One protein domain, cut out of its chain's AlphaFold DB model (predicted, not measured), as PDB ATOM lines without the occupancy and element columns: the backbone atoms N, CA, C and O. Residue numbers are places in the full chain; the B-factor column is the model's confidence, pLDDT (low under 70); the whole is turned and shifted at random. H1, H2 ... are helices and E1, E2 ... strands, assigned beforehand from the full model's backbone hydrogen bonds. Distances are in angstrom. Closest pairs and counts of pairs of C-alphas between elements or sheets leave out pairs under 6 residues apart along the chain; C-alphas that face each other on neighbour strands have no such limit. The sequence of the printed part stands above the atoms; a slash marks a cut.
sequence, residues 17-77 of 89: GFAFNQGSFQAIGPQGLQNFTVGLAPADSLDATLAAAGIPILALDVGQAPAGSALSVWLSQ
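What this domain is: This is residues 17 to 77 of the 89 residues of an uncharacterized protein of Acidobacteria bacterium (UniProt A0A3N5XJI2). Picture a loose, drawn-out rod: a two-stranded hairpin, E1 and E2, makes one end, the short helix H1 lies near the middle, and the short helix H2 lies toward the other end. A long stretch with no named element, residues 52 to 69, joins the two helices. The printed part has 61 residues, with the order E1 E2 H1 H2 along the chain; the two strands are antiparallel. The class is mixed, helices and strands, with 26 residues, under half, in named elements. The whole is loose, with a radius of gyration of the C-alphas of 15.0 A, and spans 49 by 20 by 19 A.

How they stand to each other: Go from Gly 17 to E1, residues 23 to 29, and on to E2, residues 32 to 38: they form an antiparallel hairpin over a tight link, with 149 degrees between their directions. Look at N 25 and O 36, 3.0 A apart, and N 36 and O 25, 2.8 A apart, both within hydrogen-bond range. C-alphas 24 and 37 face each other at 4.2 A. Further on come H1, residues 46 to 51, and H2, residues 70 to 75, which are apart. E1 is apart from both helices, and E2 is apart from H2. In H1 and H2 every O i to N i+4 pair is within hydrogen-bond range.

Where its parts are: Find C-alpha 23 at (-25.811, 28.697, 23.362); from there E1 runs 16.8 A to Gly 29. E2 runs 17.9 A from Gly 32 to Val 38. H1, from Leu 46 to Ala 51, and H2, from Ala 70 to Leu 75, each measure 8.6 A from first to last C-alpha; H2 ends at C-alpha 75, (-11.279, 47.062, 30.456).

The domain as a whole: The two C-alphas farthest apart are those of Gln 31 and Gly 68, at 48.9 A. The link from E2 to H1 is short, and the link from H1 to H2 is long, with 18 residues. The printed part has no cut, and no printed residue of this model has a pLDDT under 70.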
ATOM      1  N   GLY A  17     -20.721  46.503  20.471       91.75
ATOM      2  CA  GLY A  17     -20.194  45.144  20.393       91.75
ATOM      3  C   GLY A  17     -21.181  44.132  20.967       91.75
ATOM      4  O   GLY A  17     -22.067  44.489  21.743       91.75
ATOM      5  N   PHE A  18     -20.999  42.864  20.606       93.00
ATOM      6  CA  PHE A  18     -21.739  41.744  21.182       93.00
ATOM      7  C   PHE A  18     -20.775  40.829  21.931       93.00
ATOM      8  O   PHE A  18     -19.655  40.613  21.477       93.00
ATOM      9  N   ALA A  19     -21.243  40.284  23.050       94.69
ATOM     10  CA  ALA A  19     -20.576  39.233  23.805       94.69
ATOM     11  C   ALA A  19     -21.477  37.993  23.820       94.69
ATOM     12  O   ALA A  19     -22.705  38.114  23.879       94.69
ATOM     13  N   PHE A  20     -20.883  36.806  23.752       95.25
ATOM     14  CA  PHE A  20     -21.616  35.545  23.677       95.25
ATOM     15  C   PHE A  20     -20.921  34.458  24.492       95.25
ATOM     16  O   PHE A  20     -19.885  33.923  24.102       95.25
ATOM     17  N   ASN A  21     -21.512  34.094  25.630       96.62
ATOM     18  CA  ASN A  21     -20.924  33.096  26.519       96.62
ATOM     19  C   ASN A  21     -21.176  31.659  26.037       96.62
ATOM     20  O   ASN A  21     -20.236  30.885  25.856       96.62
ATOM     21  N   GLN A  22     -22.447  31.314  25.817       96.12
ATOM     22  CA  GLN A  22     -22.912  29.958  25.521       96.12
ATOM     23  C   GLN A  22     -24.217  29.989  24.722       96.12
ATOM     24  O   GLN A  22     -24.962  30.968  24.783       96.12
ATOM     25  N   GLY A  23     -24.544  28.877  24.066       96.31
ATOM     26  CA  GLY A  23     -25.811  28.697  23.362       96.31
ATOM     27  C   GLY A  23     -25.605  28.309  21.907       96.31
ATOM     28  O   GLY A  23     -24.558  27.766  21.549       96.31
ATOM     29  N   SER A  24     -26.608  28.594  21.078       97.19
ATOM     30  CA  SER A  24     -26.629  28.193  19.673       97.19
ATOM     31  C   SER A  24     -26.679  29.390  18.729       97.19
ATOM     32  O   SER A  24     -27.362  30.374  19.003       97.19
ATOM     33  N   PHE A  25     -25.988  29.279  17.600       96.62
ATOM     34  CA  PHE A  25     -25.985  30.253  16.508       96.62
ATOM     35  C   PHE A  25     -25.881  29.531  15.159       96.62
ATOM     36  O   PHE A  25     -25.540  28.350  15.108       96.62
ATOM     37  N   GLN A  26     -26.171  30.235  14.064       97.31
ATOM     38  CA  GLN A  26     -26.013  29.701  12.711       97.31
ATOM     39  C   GLN A  26     -24.752  30.244  12.047       97.31
ATOM     40  O   GLN A  26     -24.486  31.443  12.103       97.31
ATOM     41  N   ALA A  27     -24.011  29.361  11.388       97.75
ATOM     42  CA  ALA A  27     -22.867  29.709  10.553       97.75
ATOM     43  C   ALA A  27     -22.696  28.670   9.435       97.75
ATOM     44  O   ALA A  27     -23.321  27.606   9.445       97.75
ATOM     45  N   ILE A  28     -21.857  28.978   8.451       98.06
ATOM     46  CA  ILE A  28     -21.477  28.044   7.391       98.06
ATOM     47  C   ILE A  28     -20.424  27.084   7.949       98.06
ATOM     48  O   ILE A  28     -19.348  27.512   8.360       98.06
ATOM     49  N   GLY A  29     -20.743  25.792   7.929       95.69
ATOM     50  CA  GLY A  29     -19.819  24.698   8.218       95.69
ATOM     51  C   GLY A  29     -19.647  23.760   7.019       95.69
ATOM     52  O   GLY A  29     -20.048  24.100   5.902       95.69
ATOM     53  N   PRO A  30     -19.117  22.542   7.229       94.31
ATOM     54  CA  PRO A  30     -18.825  21.607   6.139       94.31
ATOM     55  C   PRO A  30     -20.049  21.186   5.305       94.31
ATOM     56  O   PRO A  30     -19.903  20.812   4.146       94.31
ATOM     57  N   GLN A  31     -21.257  21.259   5.873       93.81
ATOM     58  CA  GLN A  31     -22.523  20.896   5.223       93.81
ATOM     59  C   GLN A  31     -23.366  22.122   4.818       93.81
ATOM     60  O   GLN A  31     -24.563  21.990   4.566       93.81
ATOM     61  N   GLY A  32     -22.768  23.317   4.756       96.12
ATOM     62  CA  GLY A  32     -23.484  24.572   4.509       96.12
ATOM     63  C   GLY A  32     -23.957  25.249   5.798       96.12
ATOM     64  O   GLY A  32     -23.346  25.072   6.855       96.12
ATOM     65  N   LEU A  33     -25.011  26.068   5.700       97.94
ATOM     66  CA  LEU A  33     -25.586  26.791   6.840       97.94
ATOM     67  C   LEU A  33     -26.185  25.801   7.847       97.94
ATOM     68  O   LEU A  33     -27.107  25.058   7.513       97.94
ATOM     69  N   GLN A  34     -25.671  25.806   9.073       97.06
ATOM     70  CA  GLN A  34     -26.110  24.896  10.129       97.06
ATOM     71  C   GLN A  34     -26.004  25.532  11.517       97.06
ATOM     72  O   GLN A  34     -25.353  26.563  11.700       97.06
ATOM     73  N   ASN A  35     -26.651  24.902  12.499       97.19
ATOM     74  CA  ASN A  35     -26.561  25.306  13.897       97.19
ATOM     75  C   ASN A  35     -25.259  24.800  14.523       97.19
ATOM     76  O   ASN A  35     -24.953  23.610  14.454       97.19
ATOM     77  N   PHE A  36     -24.568  25.685  15.229       97.25
ATOM     78  CA  PHE A  36     -23.487  25.352  16.144       97.25
ATOM     79  C   PHE A  36     -23.941  25.654  17.561       97.25
ATOM     80  O   PHE A  36     -24.479  26.729  17.819       97.25
ATOM     81  N   THR A  37     -23.713  24.717  18.478       97.56
ATOM     82  CA  THR A  37     -23.953  24.920  19.908       97.56
ATOM     83  C   THR A  37     -22.624  24.866  20.635       97.56
ATOM     84  O   THR A  37     -21.896  23.879  20.528       97.56
ATOM     85  N   VAL A  38     -22.317  25.915  21.390       96.94
ATOM     86  CA  VAL A  38     -21.099  26.011  22.199       96.94
ATOM     87  C   VAL A  38     -21.450  26.058  23.681       96.94
ATOM     88  O   VAL A  38     -22.459  26.642  24.088       96.94
ATOM     89  N   GLY A  39     -20.599  25.423  24.488       96.81
ATOM     90  CA  GLY A  39     -20.661  25.517  25.943       96.81
ATOM     91  C   GLY A  39     -20.190  26.879  26.456       96.81
ATOM     92  O   GLY A  39     -20.025  27.828  25.688       96.81
ATOM     93  N   LEU A  40     -19.942  26.951  27.763       96.94
ATOM     94  CA  LEU A  40     -19.394  28.137  28.424       96.94
ATOM     95  C   LEU A  40     -18.129  28.639  27.717       96.94
ATOM     96  O   LEU A  40     -17.313  27.843  27.237       96.94
ATOM     97  N   ALA A  41     -17.971  29.959  27.639       97.12
ATOM     98  CA  ALA A  41     -16.702  30.549  27.247       97.12
ATOM     99  C   ALA A  41     -15.622  30.180  28.282       97.12
ATOM    100  O   ALA A  41     -15.956  29.886  29.435       97.12
ATOM    101  N   PRO A  42     -14.332  30.155  27.891       95.56
ATOM    102  CA  PRO A  42     -13.251  29.902  28.835       95.56
ATOM    103  C   PRO A  42     -13.360  30.805  30.066       95.56
ATOM    104  O   PRO A  42     -13.728  31.978  29.944       95.56
ATOM    105  N   ALA A  43     -13.025  30.261  31.236       94.00
ATOM    106  CA  ALA A  43     -12.864  31.075  32.435       94.00
ATOM    107  C   ALA A  43     -11.881  32.225  32.149       94.00
ATOM    108  O   ALA A  43     -10.980  32.081  31.322       94.00
ATOM    109  N   ASP A  44     -12.110  33.374  32.782       92.44
ATOM    110  CA  ASP A  44     -11.327  34.607  32.607       92.44
ATOM    111  C   ASP A  44     -11.416  35.269  31.212       92.44
ATOM    112  O   ASP A  44     -10.689  36.218  30.922       92.44
ATOM    113  N   SER A  45     -12.326  34.816  30.340       97.00
ATOM    114  CA  SER A  45     -12.676  35.529  29.101       97.00
ATOM    115  C   SER A  45     -13.674  36.667  29.347       97.00
ATOM    116  O   SER A  45     -14.473  36.609  30.284       97.00
ATOM    117  N   LEU A  46     -13.701  37.656  28.444       96.12
ATOM    118  CA  LEU A  46     -14.683  38.748  28.449       96.12
ATOM    119  C   LEU A  46     -16.119  38.209  28.529       96.12
ATOM    120  O   LEU A  46     -16.913  38.651  29.359       96.12
ATOM    121  N   ASP A  47     -16.437  37.231  27.680       96.69
ATOM    122  CA  ASP A  47     -17.780  36.660  27.564       96.69
ATOM    123  C   ASP A  47     -18.219  35.956  28.854       96.69
ATOM    124  O   ASP A  47     -19.360  36.122  29.295       96.69
ATOM    125  N   ALA A  48     -17.312  35.206  29.489       97.06
ATOM    126  CA  ALA A  48     -17.584  34.537  30.758       97.06
ATOM    127  C   ALA A  48     -17.750  35.545  31.906       97.06
ATOM    128  O   ALA A  48     -18.678  35.410  32.706       97.06
ATOM    129  N   THR A  49     -16.900  36.578  31.974       95.56
ATOM    130  CA  THR A  49     -16.992  37.628  33.002       95.56
ATOM    131  C   THR A  49     -18.316  38.382  32.923       95.56
ATOM    132  O   THR A  49     -18.963  38.584  33.948       95.56
ATOM    133  N   LEU A  50     -18.757  38.764  31.721       95.06
ATOM    134  CA  LEU A  50     -20.038  39.454  31.549       95.06
ATOM    135  C   LEU A  50     -21.226  38.540  31.878       95.06
ATOM    136  O   LEU A  50     -22.172  38.975  32.537       95.06
ATOM    137  N   ALA A  51     -21.174  37.263  31.489       95.88
ATOM    138  CA  ALA A  51     -22.235  36.306  31.795       95.88
ATOM    139  C   ALA A  51     -22.372  35.997  33.295       95.88
ATOM    140  O   ALA A  51     -23.476  35.708  33.760       95.88
ATOM    141  N   ALA A  52     -21.288  36.110  34.069       95.62
ATOM    142  CA  ALA A  52     -21.310  35.907  35.518       95.62
ATOM    143  C   ALA A  52     -22.216  36.908  36.264       95.62
ATOM    144  O   ALA A  52     -22.619  36.633  37.393       95.62
ATOM    145  N   ALA A  53     -22.597  38.028  35.636       94.06
ATOM    146  CA  ALA A  53     -23.581  38.957  36.190       94.06
ATOM    147  C   ALA A  53     -24.985  38.333  36.346       94.06
ATOM    148  O   ALA A  53     -25.818  38.881  37.066       94.06
ATOM    149  N   GLY A  54     -25.274  37.217  35.664       95.12
ATOM    150  CA  GLY A  54     -26.565  36.528  35.749       95.12
ATOM    151  C   GLY A  54     -27.730  37.286  35.098       95.12
ATOM    152  O   GLY A  54     -28.886  36.920  35.302       95.12
ATOM    153  N   ILE A  55     -27.442  38.332  34.319       95.75
ATOM    154  CA  ILE A  55     -28.435  39.141  33.606       95.75
ATOM    155  C   ILE A  55     -28.604  38.561  32.190       95.75
ATOM    156  O   ILE A  55     -27.646  38.598  31.419       95.75
ATOM    157  N   PRO A  56     -29.791  38.047  31.808       88.00
ATOM    158  CA  PRO A  56     -29.968  37.348  30.528       88.00
ATOM    159  C   PRO A  56     -29.724  38.206  29.280       88.00
ATOM    160  O   PRO A  56     -29.251  37.697  28.269       88.00
ATOM    161  N   ILE A  57     -30.062  39.498  29.341       90.56
ATOM    162  CA  ILE A  57     -29.805  40.478  28.279       90.56
ATOM    163  C   ILE A  57     -29.222  41.720  28.945       90.56
ATOM    164  O   ILE A  57     -29.918  42.421  29.678       90.56
ATOM    165  N   LEU A  58     -27.939  41.970  28.699       92.12
ATOM    166  CA  LEU A  58     -27.187  43.073  29.283       92.12
ATOM    167  C   LEU A  58     -26.716  44.018  28.176       92.12
ATOM    168  O   LEU A  58     -26.020  43.600  27.254       92.12
ATOM    169  N   ALA A  59     -27.055  45.299  28.307       92.75
ATOM    170  CA  ALA A  59     -26.390  46.379  27.590       92.75
ATOM    171  C   ALA A  59     -25.494  47.121  28.587       92.75
ATOM    172  O   ALA A  59     -25.980  47.616  29.604       92.75
ATOM    173  N   LEU A  60     -24.192  47.164  28.309       90.88
ATOM    174  CA  LEU A  60     -23.191  47.793  29.167       90.88
ATOM    175  C   LEU A  60     -22.481  48.899  28.389       90.88
ATOM    176  O   LEU A  60     -21.849  48.633  27.368       90.88
ATOM    177  N   ASP A  61     -22.553  50.128  28.896       92.06
ATOM    178  CA  ASP A  61     -21.716  51.219  28.405       92.06
ATOM    179  C   ASP A  61     -20.323  51.122  29.043       92.06
ATOM    180  O   ASP A  61     -20.104  51.513  30.191       92.06
ATOM    181  N   VAL A  62     -19.376  50.566  28.289       87.44
ATOM    182  CA  VAL A  62     -17.979  50.416  28.722       87.44
ATOM    183  C   VAL A  62     -17.204  51.739  28.708       87.44
ATOM    184  O   VAL A  62     -16.173  51.843  29.370       87.44
ATOM    185  N   GLY A  63     -17.688  52.757  27.989       86.25
ATOM    186  CA  GLY A  63     -17.045  54.070  27.895       86.25
ATOM    187  C   GLY A  63     -17.236  54.933  29.142       86.25
ATOM    188  O   GLY A  63     -16.486  55.882  29.351       86.25
ATOM    189  N   GLN A  64     -18.203  54.586  29.994       88.44
ATOM    190  CA  GLN A  64     -18.529  55.306  31.231       88.44
ATOM    191  C   GLN A  64     -17.797  54.764  32.470       88.44
ATOM    192  O   GLN A  64     -18.097  55.166  33.596       88.44
ATOM    193  N   ALA A  65     -16.843  53.842  32.302       90.69
ATOM    194  CA  ALA A  65     -16.066  53.325  33.423       90.69
ATOM    195  C   ALA A  65     -15.276  54.465  34.104       90.69
ATOM    196  O   ALA A  65     -14.485  55.136  33.434       90.69
ATOM    197  N   PRO A  66     -15.428  54.689  35.429       92.44
ATOM    198  CA  PRO A  66     -14.728  55.775  36.108       92.44
ATOM    199  C   PRO A  66     -13.211  55.639  35.963       92.44
ATOM    200  O   PRO A  66     -12.660  54.562  36.208       92.44
ATOM    201  N   ALA A  67     -12.535  56.727  35.595       92.06
ATOM    202  CA  ALA A  67     -11.090  56.728  35.400       92.06
ATOM    203  C   ALA A  67     -10.350  56.276  36.673       92.06
ATOM    204  O   ALA A  67     -10.625  56.757  37.770       92.06
ATOM    205  N   GLY A  68      -9.418  55.329  36.524       91.81
ATOM    206  CA  GLY A  68      -8.635  54.773  37.634       91.81
ATOM    207  C   GLY A  68      -9.376  53.737  38.487       91.81
ATOM    208  O   GLY A  68      -8.782  53.163  39.397       91.81
ATOM    209  N   SER A  69     -10.650  53.450  38.197       94.50
ATOM    210  CA  SER A  69     -11.364  52.339  38.831       94.50
ATOM    211  C   SER A  69     -10.796  50.986  38.396       94.50
ATOM    212  O   SER A  69     -10.271  50.852  37.287       94.50
ATOM    213  N   ALA A  70     -10.990  49.958  39.227       92.94
ATOM    214  CA  ALA A  70     -10.640  48.579  38.881       92.94
ATOM    215  C   ALA A  70     -11.288  48.129  37.559       92.94
ATOM    216  O   ALA A  70     -10.649  47.439  36.771       92.94
ATOM    217  N   LEU A  71     -12.515  48.585  37.278       90.81
ATOM    218  CA  LEU A  71     -13.198  48.323  36.012       90.81
ATOM    219  C   LEU A  71     -12.466  48.963  34.826       90.81
ATOM    220  O   LEU A  71     -12.235  48.287  33.831       90.81
ATOM    221  N   SER A  72     -12.067  50.236  34.927       93.81
ATOM    222  CA  SER A  72     -11.329  50.914  33.848       93.81
ATOM    223  C   SER A  72      -9.959  50.281  33.582       93.81
ATOM    224  O   SER A  72      -9.535  50.183  32.433       93.81
ATOM    225  N   VAL A  73      -9.287  49.801  34.635       94.94
ATOM    226  CA  VAL A  73      -8.014  49.077  34.522       94.94
ATOM    227  C   VAL A  73      -8.233  47.713  33.880       94.94
ATOM    228  O   VAL A  73      -7.469  47.326  33.005       94.94
ATOM    229  N   TRP A  74      -9.281  46.992  34.273       93.88
ATOM    230  CA  TRP A  74      -9.609  45.704  33.675       93.88
ATOM    231  C   TRP A  74      -9.986  45.857  32.198       93.88
ATOM    232  O   TRP A  74      -9.414  45.165  31.366       93.88
ATOM    233  N   LEU A  75     -10.854  46.811  31.842       93.06
ATOM    234  CA  LEU A  75     -11.279  47.062  30.456       93.06
ATOM    235  C   LEU A  75     -10.126  47.450  29.515       93.06
ATOM    236  O   LEU A  75     -10.251  47.264  28.307       93.06
ATOM    237  N   SER A  76      -9.021  47.988  30.039       93.19
ATOM    238  CA  SER A  76      -7.845  48.341  29.233       93.19
ATOM    239  C   SER A  76      -6.898  47.166  28.971       93.19
ATOM    240  O   SER A  76      -5.975  47.301  28.166       93.19
ATOM    241  N   GLN A  77      -7.105  46.021  29.629       95.62
ATOM    242  CA  GLN A  77      -6.328  44.810  29.384       95.62
ATOM    243  C   GLN A  77      -6.880  44.015  28.193       95.62
ATOM    244  O   GLN A  77      -8.079  44.059  27.910       95.62
TER     245      GLN A  77